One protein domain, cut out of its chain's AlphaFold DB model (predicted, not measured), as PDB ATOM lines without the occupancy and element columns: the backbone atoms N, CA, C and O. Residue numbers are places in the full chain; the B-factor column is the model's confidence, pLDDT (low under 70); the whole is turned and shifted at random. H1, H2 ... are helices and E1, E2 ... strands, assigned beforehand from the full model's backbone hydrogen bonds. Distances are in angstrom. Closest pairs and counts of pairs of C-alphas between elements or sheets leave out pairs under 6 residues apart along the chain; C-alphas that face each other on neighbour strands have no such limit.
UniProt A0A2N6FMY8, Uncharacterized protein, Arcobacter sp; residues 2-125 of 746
ATOM      1  N   THR A   2     -62.914  -0.546   0.226       34.88
ATOM      2  CA  THR A   2     -63.001   0.265  -0.997       34.88
ATOM      3  C   THR A   2     -62.158   1.508  -0.750       34.88
ATOM      4  O   THR A   2     -62.422   2.229   0.208       34.88
ATOM      5  N   VAL A   3     -61.111   1.713  -1.548       43.78
ATOM      6  CA  VAL A   3     -60.248   2.899  -1.478       43.78
ATOM      7  C   VAL A   3     -60.635   3.799  -2.645       43.78
ATOM      8  O   VAL A   3     -60.577   3.363  -3.792       43.78
ATOM      9  N   SER A   4     -61.062   5.028  -2.357       40.44
ATOM     10  CA  SER A   4     -61.277   6.068  -3.367       40.44
ATOM     11  C   SER A   4     -60.007   6.908  -3.456       40.44
ATOM     12  O   SER A   4     -59.548   7.426  -2.442       40.44
ATOM     13  N   LEU A   5     -59.421   6.984  -4.649       45.16
ATOM     14  CA  LEU A   5     -58.214   7.759  -4.931       45.16
ATOM     15  C   LEU A   5     -58.604   9.046  -5.661       45.16
ATOM     16  O   LEU A   5     -59.468   9.005  -6.536       45.16
ATOM     17  N   GLU A   6     -57.976  10.159  -5.289       45.72
ATOM     18  CA  GLU A   6     -58.038  11.413  -6.046       45.72
ATOM     19  C   GLU A   6     -57.089  11.339  -7.260       45.72
ATOM     20  O   GLU A   6     -56.117  10.574  -7.256       45.72
ATOM     21  N   ASP A   7     -57.389  12.102  -8.317       40.84
ATOM     22  CA  ASP A   7     -56.695  12.045  -9.618       40.84
ATOM     23  C   ASP A   7     -55.205  12.461  -9.557       40.84
ATOM     24  O   ASP A   7     -54.468  12.290 -10.528       40.84
ATOM     25  N   ASP A   8     -54.734  12.991  -8.427       40.94
ATOM     26  CA  ASP A   8     -53.395  13.546  -8.211       40.94
ATOM     27  C   ASP A   8     -52.482  12.685  -7.312       40.94
ATOM     28  O   ASP A   8     -51.437  13.147  -6.848       40.94
ATOM     29  N   ASN A   9     -52.816  11.410  -7.082       47.97
ATOM     30  CA  ASN A   9     -52.018  10.550  -6.204       47.97
ATOM     31  C   ASN A   9     -50.597  10.260  -6.755       47.97
ATOM     32  O   ASN A   9     -50.418   9.599  -7.780       47.97
ATOM     33  N   ILE A  10     -49.570  10.709  -6.022       46.00
ATOM     34  CA  ILE A  10     -48.140  10.602  -6.377       46.00
ATOM     35  C   ILE A  10     -47.417   9.365  -5.799       46.00
ATOM     36  O   ILE A  10     -46.232   9.168  -6.076       46.00
ATOM     37  N   PHE A  11     -48.077   8.527  -4.988       50.47
ATOM     38  CA  PHE A  11     -47.427   7.423  -4.260       50.47
ATOM     39  C   PHE A  11     -47.575   6.044  -4.949       50.47
ATOM     40  O   PHE A  11     -48.648   5.683  -5.422       50.47
ATOM     41  N   LYS A  12     -46.492   5.238  -4.961       43.56
ATOM     42  CA  LYS A  12     -46.383   3.919  -5.642       43.56
ATOM     43  C   LYS A  12     -47.087   2.751  -4.919       43.56
ATOM     44  O   LYS A  12     -47.415   1.745  -5.543       43.56
ATOM     45  N   TRP A  13     -47.311   2.855  -3.609       46.00
ATOM     46  CA  TRP A  13     -47.810   1.749  -2.782       46.00
ATOM     47  C   TRP A  13     -48.896   2.229  -1.826       46.00
ATOM     48  O   TRP A  13     -48.716   3.229  -1.134       46.00
ATOM     49  N   GLY A  14     -50.004   1.492  -1.763       50.88
ATOM     50  CA  GLY A  14     -51.005   1.625  -0.710       50.88
ATOM     51  C   GLY A  14     -50.879   0.441   0.242       50.88
ATOM     52  O   GLY A  14     -51.001  -0.707  -0.183       50.88
ATOM     53  N   HIS A  15     -50.607   0.701   1.520       46.94
ATOM     54  CA  HIS A  15     -50.532  -0.355   2.528       46.94
ATOM     55  C   HIS A  15     -51.903  -0.489   3.190       46.94
ATOM     56  O   HIS A  15     -52.322   0.380   3.950       46.94
ATOM     57  N   ALA A  16     -52.608  -1.575   2.885       48.72
ATOM     58  CA  ALA A  16     -53.863  -1.919   3.536       48.72
ATOM     59  C   ALA A  16     -53.603  -3.029   4.556       48.72
ATOM     60  O   ALA A  16     -53.312  -4.168   4.191       48.72
ATOM     61  N   PHE A  17     -53.716  -2.696   5.840       43.34
ATOM     62  CA  PHE A  17     -53.681  -3.685   6.910       43.34
ATOM     63  C   PHE A  17     -55.104  -4.165   7.187       43.34
ATOM     64  O   PHE A  17     -55.978  -3.378   7.550       43.34
ATOM     65  N   CYS A  18     -55.338  -5.461   7.004       48.44
ATOM     66  CA  CYS A  18     -56.590  -6.113   7.366       48.44
ATOM     67  C   CYS A  18     -56.312  -7.094   8.501       48.44
ATOM     68  O   CYS A  18     -55.492  -7.995   8.350       48.44
ATOM     69  N   TYR A  19     -57.029  -6.951   9.611       45.00
ATOM     70  CA  TYR A  19     -57.054  -7.967  10.658       45.00
ATOM     71  C   TYR A  19     -58.181  -8.954  10.354       45.00
ATOM     72  O   TYR A  19     -59.339  -8.561  10.212       45.00
ATOM     73  N   VAL A  20     -57.838 -10.235  10.237       45.91
ATOM     74  CA  VAL A  20     -58.815 -11.328  10.237       45.91
ATOM     75  C   VAL A  20     -58.918 -11.831  11.675       45.91
ATOM     76  O   VAL A  20     -57.909 -11.953  12.359       45.91
ATOM     77  N   VAL A  21     -60.133 -12.111  12.146       45.62
ATOM     78  CA  VAL A  21     -60.442 -12.497  13.542       45.62
ATOM     79  C   VAL A  21     -59.917 -13.909  13.907       45.62
ATOM     80  O   VAL A  21     -60.279 -14.462  14.939       45.62
ATOM     81  N   ASP A  22     -59.049 -14.501  13.082       47.53
ATOM     82  CA  ASP A  22     -58.469 -15.834  13.267       47.53
ATOM     83  C   ASP A  22     -56.943 -15.722  13.508       47.53
ATOM     84  O   ASP A  22     -56.213 -15.325  12.592       47.53
ATOM     85  N   PRO A  23     -56.439 -16.019  14.725       48.84
ATOM     86  CA  PRO A  23     -55.054 -15.749  15.129       48.84
ATOM     87  C   PRO A  23     -53.993 -16.599  14.413       48.84
ATOM     88  O   PRO A  23     -52.804 -16.321  14.557       48.84
ATOM     89  N   GLU A  24     -54.383 -17.614  13.635       51.69
ATOM     90  CA  GLU A  24     -53.436 -18.460  12.893       51.69
ATOM     91  C   GLU A  24     -53.177 -17.990  11.450       51.69
ATOM     92  O   GLU A  24     -52.357 -18.585  10.746       51.69
ATOM     93  N   LYS A  25     -53.843 -16.921  10.980       47.22
ATOM     94  CA  LYS A  25     -53.681 -16.401   9.611       47.22
ATOM     95  C   LYS A  25     -53.645 -14.874   9.568       47.22
ATOM     96  O   LYS A  25     -54.592 -14.224   9.128       47.22
ATOM     97  N   GLU A  26     -52.508 -14.299   9.946       46.69
ATOM     98  CA  GLU A  26     -52.172 -12.933   9.535       46.69
ATOM     99  C   GLU A  26     -51.814 -12.926   8.043       46.69
ATOM    100  O   GLU A  26     -50.876 -13.590   7.600       46.69
ATOM    101  N   GLY A  27     -52.586 -12.184   7.250       50.19
ATOM    102  CA  GLY A  27     -52.301 -11.944   5.840       50.19
ATOM    103  C   GLY A  27     -51.980 -10.474   5.618       50.19
ATOM    104  O   GLY A  27     -52.831  -9.616   5.837       50.19
ATOM    105  N   GLN A  28     -50.770 -10.176   5.149       46.75
ATOM    106  CA  GLN A  28     -50.432  -8.859   4.614       46.75
ATOM    107  C   GLN A  28     -50.652  -8.880   3.102       46.75
ATOM    108  O   GLN A  28     -50.185  -9.792   2.420       46.75
ATOM    109  N   THR A  29     -51.357  -7.879   2.573       46.72
ATOM    110  CA  THR A  29     -51.447  -7.660   1.127       46.72
ATOM    111  C   THR A  29     -50.776  -6.341   0.777       46.72
ATOM    112  O   THR A  29     -51.054  -5.306   1.383       46.72
ATOM    113  N   ILE A  30     -49.866  -6.387  -0.190       42.19
ATOM    114  CA  ILE A  30     -49.228  -5.205  -0.762       42.19
ATOM    115  C   ILE A  30     -49.882  -4.992  -2.120       42.19
ATOM    116  O   ILE A  30     -49.780  -5.842  -3.003       42.19
ATOM    117  N   SER A  31     -50.580  -3.869  -2.280       49.34
ATOM    118  CA  SER A  31     -51.128  -3.460  -3.573       49.34
ATOM    119  C   SER A  31     -50.191  -2.431  -4.206       49.34
ATOM    120  O   SER A  31     -49.981  -1.352  -3.646       49.34
ATOM    121  N   GLU A  32     -49.605  -2.774  -5.356       48.62
ATOM    122  CA  GLU A  32     -48.822  -1.834  -6.168       48.62
ATOM    123  C   GLU A  32     -49.774  -0.937  -6.962       48.62
ATOM    124  O   GLU A  32     -50.558  -1.421  -7.781       48.62
ATOM    125  N   LEU A  33     -49.701   0.373  -6.732       53.56
ATOM    126  CA  LEU A  33     -50.431   1.363  -7.515       53.56
ATOM    127  C   LEU A  33     -49.543   1.792  -8.685       53.56
ATOM    128  O   LEU A  33     -48.569   2.528  -8.520       53.56
ATOM    129  N   LYS A  34     -49.872   1.310  -9.886       57.34
ATOM    130  CA  LYS A  34     -49.230   1.757 -11.127       57.34
ATOM    131  C   LYS A  34     -49.951   3.002 -11.636       57.34
ATOM    132  O   LYS A  34     -51.163   2.964 -11.838       57.34
ATOM    133  N   ARG A  35     -49.209   4.095 -11.844       66.56
ATOM    134  CA  ARG A  35     -49.733   5.316 -12.474       66.56
ATOM    135  C   ARG A  35     -50.288   4.960 -13.851       66.56
ATOM    136  O   ARG A  35     -49.659   4.206 -14.595       66.56
ATOM    137  N   TYR A  36     -51.471   5.475 -14.171       73.50
ATOM    138  CA  TYR A  36     -52.021   5.335 -15.512       73.50
ATOM    139  C   TYR A  36     -51.145   6.143 -16.473       73.50
ATOM    140  O   TYR A  36     -51.003   7.348 -16.294       73.50
ATOM    141  N   LEU A  37     -50.528   5.462 -17.438       79.94
ATOM    142  CA  LEU A  37     -49.638   6.044 -18.437       79.94
ATOM    143  C   LEU A  37     -50.302   5.955 -19.813       79.94
ATOM    144  O   LEU A  37     -50.747   4.874 -20.219       79.94
ATOM    145  N   GLU A  38     -50.344   7.084 -20.510       84.69
ATOM    146  CA  GLU A  38     -50.908   7.246 -21.849       84.69
ATOM    147  C   GLU A  38     -50.107   8.298 -22.633       84.69
ATOM    148  O   GLU A  38     -49.593   9.257 -22.051       84.69
ATOM    149  N   VAL A  39     -50.008   8.120 -23.955       87.19
ATOM    150  CA  VAL A  39     -49.492   9.150 -24.862       87.19
ATOM    151  C   VAL A  39     -50.670  10.016 -25.303       87.19
ATOM    152  O   VAL A  39     -51.503   9.577 -26.086       87.19
ATOM    153  N   LEU A  40     -50.743  11.243 -24.790       81.94
ATOM    154  CA  LEU A  40     -51.835  12.174 -25.078       81.94
ATOM    155  C   LEU A  40     -51.731  12.788 -26.474       81.94
ATOM    156  O   LEU A  40     -52.748  13.032 -27.117       81.94
ATOM    157  N   ASP A  41     -50.509  13.093 -26.913       86.81
ATOM    158  CA  ASP A  41     -50.257  13.749 -28.195       86.81
ATOM    159  C   ASP A  41     -48.800  13.546 -28.651       86.81
ATOM    160  O   ASP A  41     -47.943  13.105 -27.882       86.81
ATOM    161  N   ILE A  42     -48.495  13.904 -29.899       87.50
ATOM    162  CA  ILE A  42     -47.131  13.987 -30.423       87.50
ATOM    163  C   ILE A  42     -46.848  15.418 -30.873       87.50
ATOM    164  O   ILE A  42     -47.340  15.899 -31.897       87.50
ATOM    165  N   LYS A  43     -45.928  16.086 -30.174       86.94
ATOM    166  CA  LYS A  43     -45.396  17.371 -30.628       86.94
ATOM    167  C   LYS A  43     -44.446  17.145 -31.798       86.94
ATOM    168  O   LYS A  43     -43.350  16.600 -31.634       86.94
ATOM    169  N   LYS A  44     -44.858  17.609 -32.976       81.12
ATOM    170  CA  LYS A  44     -44.083  17.544 -34.219       81.12
ATOM    171  C   LYS A  44     -43.267  18.814 -34.465       81.12
ATOM    172  O   LYS A  44     -43.692  19.918 -34.133       81.12
ATOM    173  N   GLY A  45     -42.100  18.664 -35.077       77.19
ATOM    174  CA  GLY A  45     -41.237  19.770 -35.481       77.19
ATOM    175  C   GLY A  45     -40.214  19.350 -36.532       77.19
ATOM    176  O   GLY A  45     -40.044  18.166 -36.812       77.19
ATOM    177  N   TYR A  46     -39.509  20.328 -37.097       77.81
ATOM    178  CA  TYR A  46     -38.408  20.103 -38.034       77.81
ATOM    179  C   TYR A  46     -37.117  20.611 -37.400       77.81
ATOM    180  O   TYR A  46     -37.023  21.778 -37.025       77.81
ATOM    181  N   GLU A  47     -36.118  19.744 -37.267       68.12
ATOM    182  CA  GLU A  47     -34.778  20.165 -36.829       68.12
ATOM    183  C   GLU A  47     -33.946  20.673 -38.013       68.12
ATOM    184  O   GLU A  47     -33.141  21.592 -37.885       68.12
ATOM    185  N   ALA A  48     -34.208  20.110 -39.190       67.25
ATOM    186  CA  ALA A  48     -33.754  20.585 -40.488       67.25
ATOM    187  C   ALA A  48     -34.823  20.232 -41.531       67.25
ATOM    188  O   ALA A  48     -35.677  19.388 -41.270       67.25
ATOM    189  N   ASN A  49     -34.741  20.791 -42.742       63.31
ATOM    190  CA  ASN A  49     -35.740  20.586 -43.807       63.31
ATOM    191  C   ASN A  49     -35.968  19.101 -44.201       63.31
ATOM    192  O   ASN A  49     -36.896  18.787 -44.932       63.31
ATOM    193  N   LYS A  50     -35.104  18.181 -43.744       72.94
ATOM    194  CA  LYS A  50     -35.178  16.728 -43.985       72.94
ATOM    195  C   LYS A  50     -35.316  15.895 -42.703       72.94
ATOM    196  O   LYS A  50     -35.532  14.698 -42.798       72.94
ATOM    197  N   ILE A  51     -35.160  16.497 -41.520       79.88
ATOM    198  CA  ILE A  51     -35.161  15.772 -40.242       79.88
ATOM    199  C   ILE A  51     -36.389  16.189 -39.441       79.88
ATOM    200  O   ILE A  51     -36.442  17.295 -38.895       79.88
ATOM    201  N   GLY A  52     -37.354  15.278 -39.371       83.44
ATOM    202  CA  GLY A  52     -38.511  15.380 -38.499       83.44
ATOM    203  C   GLY A  52     -38.132  15.061 -37.060       83.44
ATOM    204  O   GLY A  52     -37.391  14.111 -36.800       83.44
ATOM    205  N   LYS A  53     -38.633  15.860 -36.124       89.25
ATOM    206  CA  LYS A  53     -38.524  15.642 -34.683       89.25
ATOM    207  C   LYS A  53     -39.925  15.427 -34.124       89.25
ATOM    208  O   LYS A  53     -40.767  16.315 -34.240       89.25
ATOM    209  N   CYS A  54     -40.145  14.289 -33.479       85.88
ATOM    210  CA  CYS A  54     -41.406  13.965 -32.814       85.88
ATOM    211  C   CYS A  54     -41.141  13.753 -31.323       85.88
ATOM    212  O   CYS A  54     -40.164  13.104 -30.956       85.88
ATOM    213  N   THR A  55     -41.963  14.360 -30.469       92.12
ATOM    214  CA  THR A  55     -41.883  14.233 -29.006       92.12
ATOM    215  C   THR A  55     -43.211  13.711 -28.482       92.12
ATOM    216  O   THR A  55     -44.232  14.352 -28.718       92.12
ATOM    217  N   ALA A  56     -43.207  12.563 -27.809       87.44
ATOM    218  CA  ALA A  56     -44.401  12.013 -27.174       87.44
ATOM    219  C   ALA A  56     -44.755  12.858 -25.944       87.44
ATOM    220  O   ALA A  56     -43.910  13.068 -25.079       87.44
ATOM    221  N   ILE A  57     -45.991  13.351 -25.876       85.00
ATOM    222  CA  ILE A  57     -46.531  14.042 -24.703       85.00
ATOM    223  C   ILE A  57     -47.293  13.016 -23.880       85.00
ATOM    224  O   ILE A  57     -48.277  12.445 -24.346       85.00
ATOM    225  N   LEU A  58     -46.839  12.786 -22.654       83.12
ATOM    226  CA  LEU A  58     -47.478  11.859 -21.729       83.12
ATOM    227  C   LEU A  58     -48.507  12.585 -20.862       83.12
ATOM    228  O   LEU A  58     -48.412  13.789 -20.635       83.12
ATOM    229  N   ASN A  59     -49.453  11.840 -20.297       80.00
ATOM    230  CA  ASN A  59     -50.376  12.332 -19.269       80.00
ATOM    231  C   ASN A  59     -49.706  12.585 -17.900       80.00
ATOM    232  O   ASN A  59     -50.377  12.618 -16.868       80.00
ATOM    233  N   ILE A  60     -48.378  12.720 -17.891       75.81
ATOM    234  CA  ILE A  60     -47.527  12.781 -16.714       75.81
ATOM    235  C   ILE A  60     -46.384  13.780 -16.947       75.81
ATOM    236  O   ILE A  60     -45.650  13.633 -17.920       75.81
ATOM    237  N   ASP A  61     -46.196  14.740 -16.035       69.62
ATOM    238  CA  ASP A  61     -45.228  15.841 -16.215       69.62
ATOM    239  C   ASP A  61     -43.751  15.427 -16.046       69.62
ATOM    240  O   ASP A  61     -42.867  15.987 -16.692       69.62
ATOM    241  N   GLU A  62     -43.464  14.450 -15.180       75.00
ATOM    242  CA  GLU A  62     -42.109  13.936 -14.924       75.00
ATOM    243  C   GLU A  62     -42.114  12.396 -15.014       75.00
ATOM    244  O   GLU A  62     -42.259  11.715 -13.988       75.00
ATOM    245  N   PRO A  63     -42.031  11.820 -16.231       73.44
ATOM    246  CA  PRO A  63     -42.031  10.375 -16.425       73.44
ATOM    247  C   PRO A  63     -40.717   9.755 -15.935       73.44
ATOM    248  O   PRO A  63     -39.620  10.250 -16.200       73.44
ATOM    249  N   ARG A  64     -40.823   8.642 -15.212       79.31
ATOM    250  CA  ARG A  64     -39.665   7.901 -14.693       79.31
ATOM    251  C   ARG A  64     -39.040   7.029 -15.789       79.31
ATOM    252  O   ARG A  64     -39.732   6.681 -16.744       79.31
ATOM    253  N   PRO A  65     -37.768   6.608 -15.657       79.31
ATOM    254  CA  PRO A  65     -37.119   5.749 -16.651       79.31
ATOM    255  C   PRO A  65     -37.929   4.487 -16.993       79.31
ATOM    256  O   PRO A  65     -38.112   4.190 -18.167       79.31
ATOM    257  N   GLU A  66     -38.518   3.818 -15.992       80.44
ATOM    258  CA  GLU A  66     -39.365   2.635 -16.215       80.44
ATOM    259  C   GLU A  66     -40.701   2.922 -16.940       80.44
ATOM    260  O   GLU A  66     -41.337   2.017 -17.483       80.44
ATOM    261  N   GLU A  67     -41.167   4.174 -16.918       84.44
ATOM    262  CA  GLU A  67     -42.372   4.629 -17.625       84.44
ATOM    263  C   GLU A  67     -42.023   5.006 -19.067       84.44
ATOM    264  O   GLU A  67     -42.734   4.621 -19.994       84.44
ATOM    265  N   LEU A  68     -40.879   5.663 -19.269       84.56
ATOM    266  CA  LEU A  68     -40.342   5.940 -20.600       84.56
ATOM    267  C   LEU A  68     -40.065   4.650 -21.377       84.56
ATOM    268  O   LEU A  68     -40.370   4.600 -22.566       84.56
ATOM    269  N   ASP A  69     -39.595   3.589 -20.711       87.81
ATOM    270  CA  ASP A  69     -39.332   2.276 -21.321       87.81
ATOM    271  C   ASP A  69     -40.551   1.621 -21.985       87.81
ATOM    272  O   ASP A  69     -40.417   0.719 -22.821       87.81
ATOM    273  N   GLN A  70     -41.755   2.080 -21.645       90.44
ATOM    274  CA  GLN A  70     -43.000   1.578 -22.212       90.44
ATOM    275  C   GLN A  70     -43.393   2.301 -23.504       90.44
ATOM    276  O   GLN A  70     -44.298   1.839 -24.188       90.44
ATOM    277  N   ILE A  71     -42.727   3.395 -23.888       93.00
ATOM    278  CA  ILE A  71     -43.046   4.107 -25.132       93.00
ATOM    279  C   ILE A  71     -42.615   3.266 -26.340       93.00
ATOM    280  O   ILE A  71     -41.476   2.783 -26.427       93.00
ATOM    281  N   ARG A  72     -43.533   3.115 -27.294       94.06
ATOM    282  CA  ARG A  72     -43.323   2.496 -28.607       94.06
ATOM    283  C   ARG A  72     -43.633   3.506 -29.701       94.06
ATOM    284  O   ARG A  72     -44.564   4.298 -29.565       94.06
ATOM    285  N   TRP A  73     -42.858   3.452 -30.779       94.38
ATOM    286  CA  TRP A  73     -43.029   4.315 -31.946       94.38
ATOM    287  C   TRP A  73     -43.179   3.495 -33.223       94.38
ATOM    288  O   TRP A  73     -42.447   2.527 -33.444       94.38
ATOM    289  N   THR A  74     -44.067   3.943 -34.105       91.88
ATOM    290  CA  THR A  74     -44.089   3.511 -35.503       91.88
ATOM    291  C   THR A  74     -43.979   4.709 -36.438       91.88
ATOM    292  O   THR A  74     -44.387   5.827 -36.109       91.88
ATOM    293  N   VAL A  75     -43.394   4.466 -37.605       91.06
ATOM    294  CA  VAL A  75     -43.349   5.403 -38.732       91.06
ATOM    295  C   VAL A  75     -44.047   4.714 -39.893       91.06
ATOM    296  O   VAL A  75     -43.673   3.596 -40.243       91.06
ATOM    297  N   GLU A  76     -45.109   5.313 -40.432       88.25
ATOM    298  CA  GLU A  76     -45.959   4.686 -41.461       88.25
ATOM    299  C   GLU A  76     -46.463   3.283 -41.055       88.25
ATOM    300  O   GLU A  76     -46.531   2.350 -41.855       88.25
ATOM    301  N   GLY A  77     -46.773   3.097 -39.765       82.12
ATOM    302  CA  GLY A  77     -47.228   1.812 -39.220       82.12
ATOM    303  C   GLY A  77     -46.133   0.748 -39.061       82.12
ATOM    304  O   GLY A  77     -46.418  -0.343 -38.572       82.12
ATOM    305  N   ARG A  78     -44.880   1.051 -39.419       89.94
ATOM    306  CA  ARG A  78     -43.721   0.169 -39.243       89.94
ATOM    307  C   ARG A  78     -43.016   0.468 -37.923       89.94
ATOM    308  O   ARG A  78     -42.705   1.618 -37.625       89.94
ATOM    309  N   GLU A  79     -42.780  -0.567 -37.122       84.75
ATOM    310  CA  GLU A  79     -42.135  -0.430 -35.816       84.75
ATOM    311  C   GLU A  79     -40.633  -0.159 -35.962       84.75
ATOM    312  O   GLU A  79     -39.918  -0.878 -36.661       84.75
ATOM    313  N   GLU A  80     -40.153   0.880 -35.281       81.38
ATOM    314  CA  GLU A  80     -38.755   1.302 -35.326       81.38
ATOM    315  C   GLU A  80     -38.137   1.142 -33.936       81.38
ATOM    316  O   GLU A  80     -38.158   2.051 -33.109       81.38
ATOM    317  N   SER A  81     -37.553  -0.027 -33.667       81.12
ATOM    318  CA  SER A  81     -37.032  -0.389 -32.336       81.12
ATOM    319  C   SER A  81     -35.976   0.582 -31.792       81.12
ATOM    320  O   SER A  81     -35.828   0.730 -30.581       81.12
ATOM    321  N   VAL A  82     -35.284   1.310 -32.674       86.31
ATOM    322  CA  VAL A  82     -34.315   2.366 -32.326       86.31
ATOM    323  C   VAL A  82     -34.982   3.565 -31.630       86.31
ATOM    324  O   VAL A  82     -34.294   4.377 -31.001       86.31
ATOM    325  N   TYR A  83     -36.300   3.701 -31.740       90.25
ATOM    326  CA  TYR A  83     -37.107   4.759 -31.138       90.25
ATOM    327  C   TYR A  83     -37.808   4.344 -29.845       90.25
ATOM    328  O   TYR A  83     -38.260   5.216 -29.106       90.25
ATOM    329  N   ASN A  84     -37.846   3.050 -29.530       86.75
ATOM    330  CA  ASN A  84     -38.431   2.571 -28.283       86.75
ATOM    331  C   ASN A  84     -37.699   3.169 -27.073       86.75
ATOM    332  O   ASN A  84     -36.507   3.487 -27.136       86.75
ATOM    333  N   SER A  85     -38.445   3.368 -25.989       86.94
ATOM    334  CA  SER A  85     -37.982   4.033 -24.765       86.94
ATOM    335  C   SER A  85     -37.609   5.518 -24.906       86.94
ATOM    336  O   SER A  85     -37.136   6.129 -23.945       86.94
ATOM    337  N   LYS A  86     -37.783   6.134 -26.086       87.44
ATOM    338  CA  LYS A  86     -37.442   7.545 -26.308       87.44
ATOM    339  C   LYS A  86     -38.682   8.419 -26.290       87.44
ATOM    340  O   LYS A  86     -39.585   8.267 -27.106       87.44
ATOM    341  N   GLU A  87     -38.649   9.421 -25.423       86.19
ATOM    342  CA  GLU A  87     -39.619  10.515 -25.423       86.19
ATOM    343  C   GLU A  87     -39.489  11.383 -26.687       86.19
ATOM    344  O   GLU A  87     -40.482  11.875 -27.214       86.19
ATOM    345  N   ILE A  88     -38.265  11.535 -27.211       89.44
ATOM    346  CA  ILE A  88     -37.953  12.346 -28.392       89.44
ATOM    347  C   ILE A  88     -37.260  11.490 -29.450       89.44
ATOM    348  O   ILE A  88     -36.183  10.936 -29.209       89.44
ATOM    349  N   ILE A  89     -37.818  11.474 -30.659       90.94
ATOM    350  CA  ILE A  89     -37.254  10.775 -31.815       90.94
ATOM    351  C   ILE A  89     -36.899  11.756 -32.932       90.94
ATOM    352  O   ILE A  89     -37.496  12.827 -33.072       90.94
ATOM    353  N   LYS A  90     -35.893  11.383 -33.727       91.31
ATOM    354  CA  LYS A  90     -35.457  12.112 -34.920       91.31
ATOM    355  C   LYS A  90     -35.466  11.155 -36.102       91.31
ATOM    356  O   LYS A  90     -34.847  10.089 -36.026       91.31
ATOM    357  N   HIS A  91     -36.143  11.539 -37.175       88.75
ATOM    358  CA  HIS A  91     -36.330  10.700 -38.351       88.75
ATOM    359  C   HIS A  91     -36.019  11.468 -39.636       88.75
ATOM    360  O   HIS A  91     -36.388  12.632 -39.786       88.75
ATOM    361  N   ASP A  92     -35.308  10.817 -40.557       87.81
ATOM    362  CA  ASP A  92     -35.003  11.381 -41.872       87.81
ATOM    363  C   ASP A  92     -36.206  11.174 -42.789       87.81
ATOM    364  O   ASP A  92     -36.426  10.078 -43.298       87.81
ATOM    365  N   LEU A  93     -36.976  12.242 -42.997       82.94
ATOM    366  CA  LEU A  93     -38.236  12.220 -43.739       82.94
ATOM    367  C   LEU A  93     -38.045  11.791 -45.201       82.94
ATOM    368  O   LEU A  93     -38.984  11.330 -45.837       82.94
ATOM    369  N   LYS A  94     -36.822  11.875 -45.744       81.31
ATOM    370  CA  LYS A  94     -36.531  11.365 -47.091       81.31
ATOM    371  C   LYS A  94     -36.652   9.852 -47.217       81.31
ATOM    372  O   LYS A  94     -36.802   9.366 -48.332       81.31
ATOM    373  N   LYS A  95     -36.513   9.110 -46.117       82.19
ATOM    374  CA  LYS A  95     -36.466   7.644 -46.153       82.19
ATOM    375  C   LYS A  95     -37.820   7.010 -46.438       82.19
ATOM    376  O   LYS A  95     -37.856   5.901 -46.960       82.19
ATOM    377  N   GLU A  96     -38.903   7.718 -46.140       81.81
ATOM    378  CA  GLU A  96     -40.249   7.151 -46.176       81.81
ATOM    379  C   GLU A  96     -40.906   7.248 -47.563       81.81
ATOM    380  O   GLU A  96     -41.939   6.631 -47.785       81.81
ATOM    381  N   ASN A  97     -40.293   7.948 -48.535       73.69
ATOM    382  CA  ASN A  97     -40.763   8.053 -49.932       73.69
ATOM    383  C   ASN A  97     -42.256   8.434 -50.095       73.69
ATOM    384  O   ASN A  97     -42.857   8.176 -51.140       73.69
ATOM    385  N   VAL A  98     -42.849   9.088 -49.094       76.44
ATOM    386  CA  VAL A  98     -44.232   9.581 -49.087       76.44
ATOM    387  C   VAL A  98     -44.261  11.062 -48.708       76.44
ATOM    388  O   VAL A  98     -43.352  11.568 -48.051       76.44
ATOM    389  N   HIS A  99     -45.274  11.788 -49.188       71.00
ATOM    390  CA  HIS A  99     -45.354  13.243 -49.010       71.00
ATOM    391  C   HIS A  99     -45.713  13.648 -47.578       71.00
ATOM    392  O   HIS A  99     -45.176  14.636 -47.082       71.00
ATOM    393  N   GLU A 100     -46.599  12.881 -46.946       83.00
ATOM    394  CA  GLU A 100     -47.050  13.035 -45.567       83.00
ATOM    395  C   GLU A 100     -46.714  11.739 -44.827       83.00
ATOM    396  O   GLU A 100     -47.094  10.662 -45.273       83.00
ATOM    397  N   ILE A 101     -45.941  11.856 -43.750       87.69
ATOM    398  CA  ILE A 101     -45.377  10.744 -42.985       87.69
ATOM    399  C   ILE A 101     -46.021  10.763 -41.605       87.69
ATOM    400  O   ILE A 101     -45.863  11.727 -40.851       87.69
ATOM    401  N   ASN A 102     -46.739   9.697 -41.287       89.38
ATOM    402  CA  ASN A 102     -47.383   9.436 -40.019       89.38
ATOM    403  C   ASN A 102     -46.390   8.861 -39.010       89.38
ATOM    404  O   ASN A 102     -45.737   7.842 -39.240       89.38
ATOM    405  N   PHE A 103     -46.339   9.499 -37.852       93.38
ATOM    406  CA  PHE A 103     -45.657   9.029 -36.665       93.38
ATOM    407  C   PHE A 103     -46.707   8.669 -35.630       93.38
ATOM    408  O   PHE A 103     -47.510   9.521 -35.251       93.38
ATOM    409  N   THR A 104     -46.656   7.442 -35.132       93.06
ATOM    410  CA  THR A 104     -47.558   6.970 -34.086       93.06
ATOM    411  C   THR A 104     -46.751   6.633 -32.843       93.06
ATOM    412  O   THR A 104     -45.715   5.973 -32.934       93.06
ATOM    413  N   ALA A 105     -47.220   7.073 -31.678       94.38
ATOM    414  CA  ALA A 105     -46.608   6.794 -30.385       94.38
ATOM    415  C   ALA A 105     -47.663   6.256 -29.423       94.38
ATOM    416  O   ALA A 105     -48.765   6.798 -29.335       94.38
ATOM    417  N   TYR A 106     -47.326   5.188 -28.710       92.31
ATOM    418  CA  TYR A 106     -48.237   4.515 -27.789       92.31
ATOM    419  C   TYR A 106     -47.480   3.837 -26.649       92.31
ATOM    420  O   TYR A 106     -46.253   3.717 -26.675       92.31
ATOM    421  N   ILE A 107     -48.226   3.404 -25.637       93.50
ATOM    422  CA  ILE A 107     -47.693   2.633 -24.513       93.50
ATOM    423  C   ILE A 107     -47.753   1.149 -24.856       93.50
ATOM    424  O   ILE A 107     -48.780   0.668 -25.328       93.50
ATOM    425  N   ASP A 108     -46.659   0.429 -24.617       88.75
ATOM    426  CA  ASP A 108     -46.514  -0.995 -24.909       88.75
ATOM    427  C   ASP A 108     -47.716  -1.805 -24.398       88.75
ATOM    428  O   ASP A 108     -48.160  -1.656 -23.257       88.75
ATOM    429  N   GLY A 109     -48.278  -2.634 -25.277       83.69
ATOM    430  CA  GLY A 109     -49.512  -3.380 -25.021       83.69
ATOM    431  C   GLY A 109     -50.826  -2.589 -25.126       83.69
ATOM    432  O   GLY A 109     -51.869  -3.184 -24.871       83.69
ATOM    433  N   LYS A 110     -50.803  -1.297 -25.498       86.06
ATOM    434  CA  LYS A 110     -51.998  -0.445 -25.704       86.06
ATOM    435  C   LYS A 110     -51.957   0.393 -27.001       86.06
ATOM    436  O   LYS A 110     -52.057   1.624 -26.939       86.06
ATOM    437  N   PRO A 111     -51.788  -0.219 -28.186       83.50
ATOM    438  CA  PRO A 111     -51.753   0.510 -29.458       83.50
ATOM    439  C   PRO A 111     -53.068   1.238 -29.795       83.50
ATOM    440  O   PRO A 111     -53.072   2.141 -30.625       83.50
ATOM    441  N   GLU A 112     -54.183   0.877 -29.159       80.38
ATOM    442  CA  GLU A 112     -55.483   1.532 -29.328       80.38
ATOM    443  C   GLU A 112     -55.547   2.955 -28.748       80.38
ATOM    444  O   GLU A 112     -56.363   3.751 -29.209       80.38
ATOM    445  N   ASN A 113     -54.667   3.299 -27.799       82.88
ATOM    446  CA  ASN A 113     -54.581   4.632 -27.182       82.88
ATOM    447  C   ASN A 113     -53.394   5.427 -27.750       82.88
ATOM    448  O   ASN A 113     -52.640   6.066 -27.017       82.88
ATOM    449  N   ALA A 114     -53.152   5.294 -29.053       85.56
ATOM    450  CA  ALA A 114     -52.013   5.916 -29.707       85.56
ATOM    451  C   ALA A 114     -52.293   7.364 -30.128       85.56
ATOM    452  O   ALA A 114     -53.343   7.672 -30.699       85.56
ATOM    453  N   ALA A 115     -51.296   8.228 -29.957       86.69
ATOM    454  CA  ALA A 115     -51.268   9.541 -30.585       86.69
ATOM    455  C   ALA A 115     -50.653   9.444 -31.988       86.69
ATOM    456  O   ALA A 115     -49.763   8.624 -32.226       86.69
ATOM    457  N   ASN A 116     -51.106  10.297 -32.911       90.62
ATOM    458  CA  ASN A 116     -50.606  10.355 -34.287       90.62
ATOM    459  C   ASN A 116     -50.164  11.777 -34.639       90.62
ATOM    460  O   ASN A 116     -50.846  12.745 -34.305       90.62
ATOM    461  N   ALA A 117     -49.062  11.904 -35.371       87.25
ATOM    462  CA  ALA A 117     -48.612  13.169 -35.931       87.25
ATOM    463  C   ALA A 117     -48.074  12.998 -37.348       87.25
ATOM    464  O   ALA A 117     -47.276  12.112 -37.625       87.25
ATOM    465  N   TYR A 118     -48.446  13.934 -38.216       86.81
ATOM    466  CA  TYR A 118     -48.065  13.931 -39.624       86.81
ATOM    467  C   TYR A 118     -47.040  15.026 -39.930       86.81
ATOM    468  O   TYR A 118     -47.276  16.206 -39.617       86.81
ATOM    469  N   LEU A 119     -45.908  14.647 -40.526       81.75
ATOM    470  CA  LEU A 119     -44.867  15.547 -41.032       81.75
ATOM    471  C   LEU A 119     -44.749  15.423 -42.550       81.75
ATOM    472  O   LEU A 119     -44.810  14.325 -43.088       81.75
ATOM    473  N   ASN A 120     -44.513  16.546 -43.227       81.75
ATOM    474  CA  ASN A 120     -44.458  16.604 -44.682       81.75
ATOM    475  C   ASN A 120     -43.031  16.801 -45.180       81.75
ATOM    476  O   ASN A 120     -42.260  17.579 -44.613       81.75
ATOM    477  N   PHE A 121     -42.708  16.157 -46.296       74.88
ATOM    478  CA  PHE A 121     -41.465  16.391 -47.014       74.88
ATOM    479  C   PHE A 121     -41.756  16.926 -48.427       74.88
ATOM    480  O   PHE A 121     -42.406  16.263 -49.237       74.88
ATOM    481  N   ASP A 122     -41.303  18.153 -48.721       63.56
ATOM    482  CA  ASP A 122     -41.485  18.809 -50.027       63.56
ATOM    483  C   ASP A 122     -40.137  19.020 -50.734       63.56
ATOM    484  O   ASP A 122     -39.312  19.843 -50.328       63.56
ATOM    485  N   GLU A 123     -39.916  18.281 -51.825       56.94
ATOM    486  CA  GLU A 123     -38.696  18.371 -52.632       56.94
ATOM    487  C   GLU A 123     -38.580  19.676 -53.444       56.94
ATOM    488  O   GLU A 123     -37.478  20.014 -53.881       56.94
ATOM    489  N   ARG A 124     -39.669  20.445 -53.616       47.97
ATOM    490  CA  ARG A 124     -39.726  21.615 -54.519       47.97
ATOM    491  C   ARG A 124     -39.228  22.934 -53.922       47.97
ATOM    492  O   ARG A 124     -39.078  23.911 -54.650       47.97
ATOM    493  N   LYS A 125     -38.882  22.986 -52.632       49.34
ATOM    494  CA  LYS A 125     -38.315  24.190 -51.978       49.34
ATOM    495  C   LYS A 125     -36.839  24.479 -52.327       49.34
ATOM    496  O   LYS A 125     -36.181  25.220 -51.607       49.34
TER     497      LYS A 125
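AT A GLANCE: This is residues 2 to 125 of the 746 residues of an uncharacterized protein of Arcobacter sp (UniProt A0A2N6FMY8). A small sandwich of two three-stranded antiparallel sheets, E3 E4 E6 and E5 E7 E8, forms the body, and a loose hairpin arm of E1 and E2 reaches far out from one end of it. Residues 20 to 25 at the arm's tip stand free, and the arm and the body follow each other along the longest axis; H1 sits at the end of the body nearer the arm and H2 at the other end. The printed part has 124 residues with eight named strands and two named helices, in the order E1 E2 E3 E4 H1 E5 E6 H2 E7 E8, and its class is mostly strand. It is only just extended, close to loose, with a radius of gyration of the C-alphas of 20.9 A and spans of 80 by 24 by 22 A.

HOW THE PARTS SIT: E1, residues 13 to 16, and E2, residues 29 to 32, form an antiparallel hairpin, with N 14 and O 31 at 3.4 A. E3, residues 39 to 48, and E4, residues 51 to 58, form the next hairpin, with N 43 and O 55 at 2.8 A. H1, residues 65 to 68, is on neither sheet of the sandwich. E6, residues 88 to 92, is antiparallel to E4, with N 52 and O 91 at 2.8 A. E5, residues 71 to 75, is antiparallel to E7, residues 100 to 107, with N 72 and O 106 at 2.9 A. E7 and E8, residues 110 to 120, form a hairpin, with N 103 and O 117 at 2.8 A; E8 bends by 74 degrees at residue 113. The sheets E3 E4 E6 and E5 E7 E8 are face to face, 9.4 A centre to centre in the parts that face each other, with strands at 26 degrees. The closest C-alphas of E3 and E8 are those of Asp 41 and Ala 115, 4.9 A apart. H2, residues 93 to 96, only grazes the sheet E3 E4 E6 with residues 93 to 94. Both helices are too short for an O i to N i+4 pair; their O i to N i+3 pairs within range are 1 of 1 in H1 and 0 of 1 in H2.

IN THESE COORDINATES: E1 begins at C-alpha 13, (-47.810, 1.749, -2.782). E3 measures 25.0 A from first to last C-alpha, E4 22.6 A, E7 23.5 A and E8 26.6 A. E8 ends at C-alpha 120, (-44.458, 16.604, -44.682).

THE WHOLE: The C-alphas farthest apart, those of Pro 23 and Arg 124, are 80.5 A apart. The printed part has no cut; the links E1 to E2 and E5 to E6 are long. The mean pLDDT of the printed part is 72.9, and residues 2 to 35, 47 to 49, 61 and 122 to 125 are under 70.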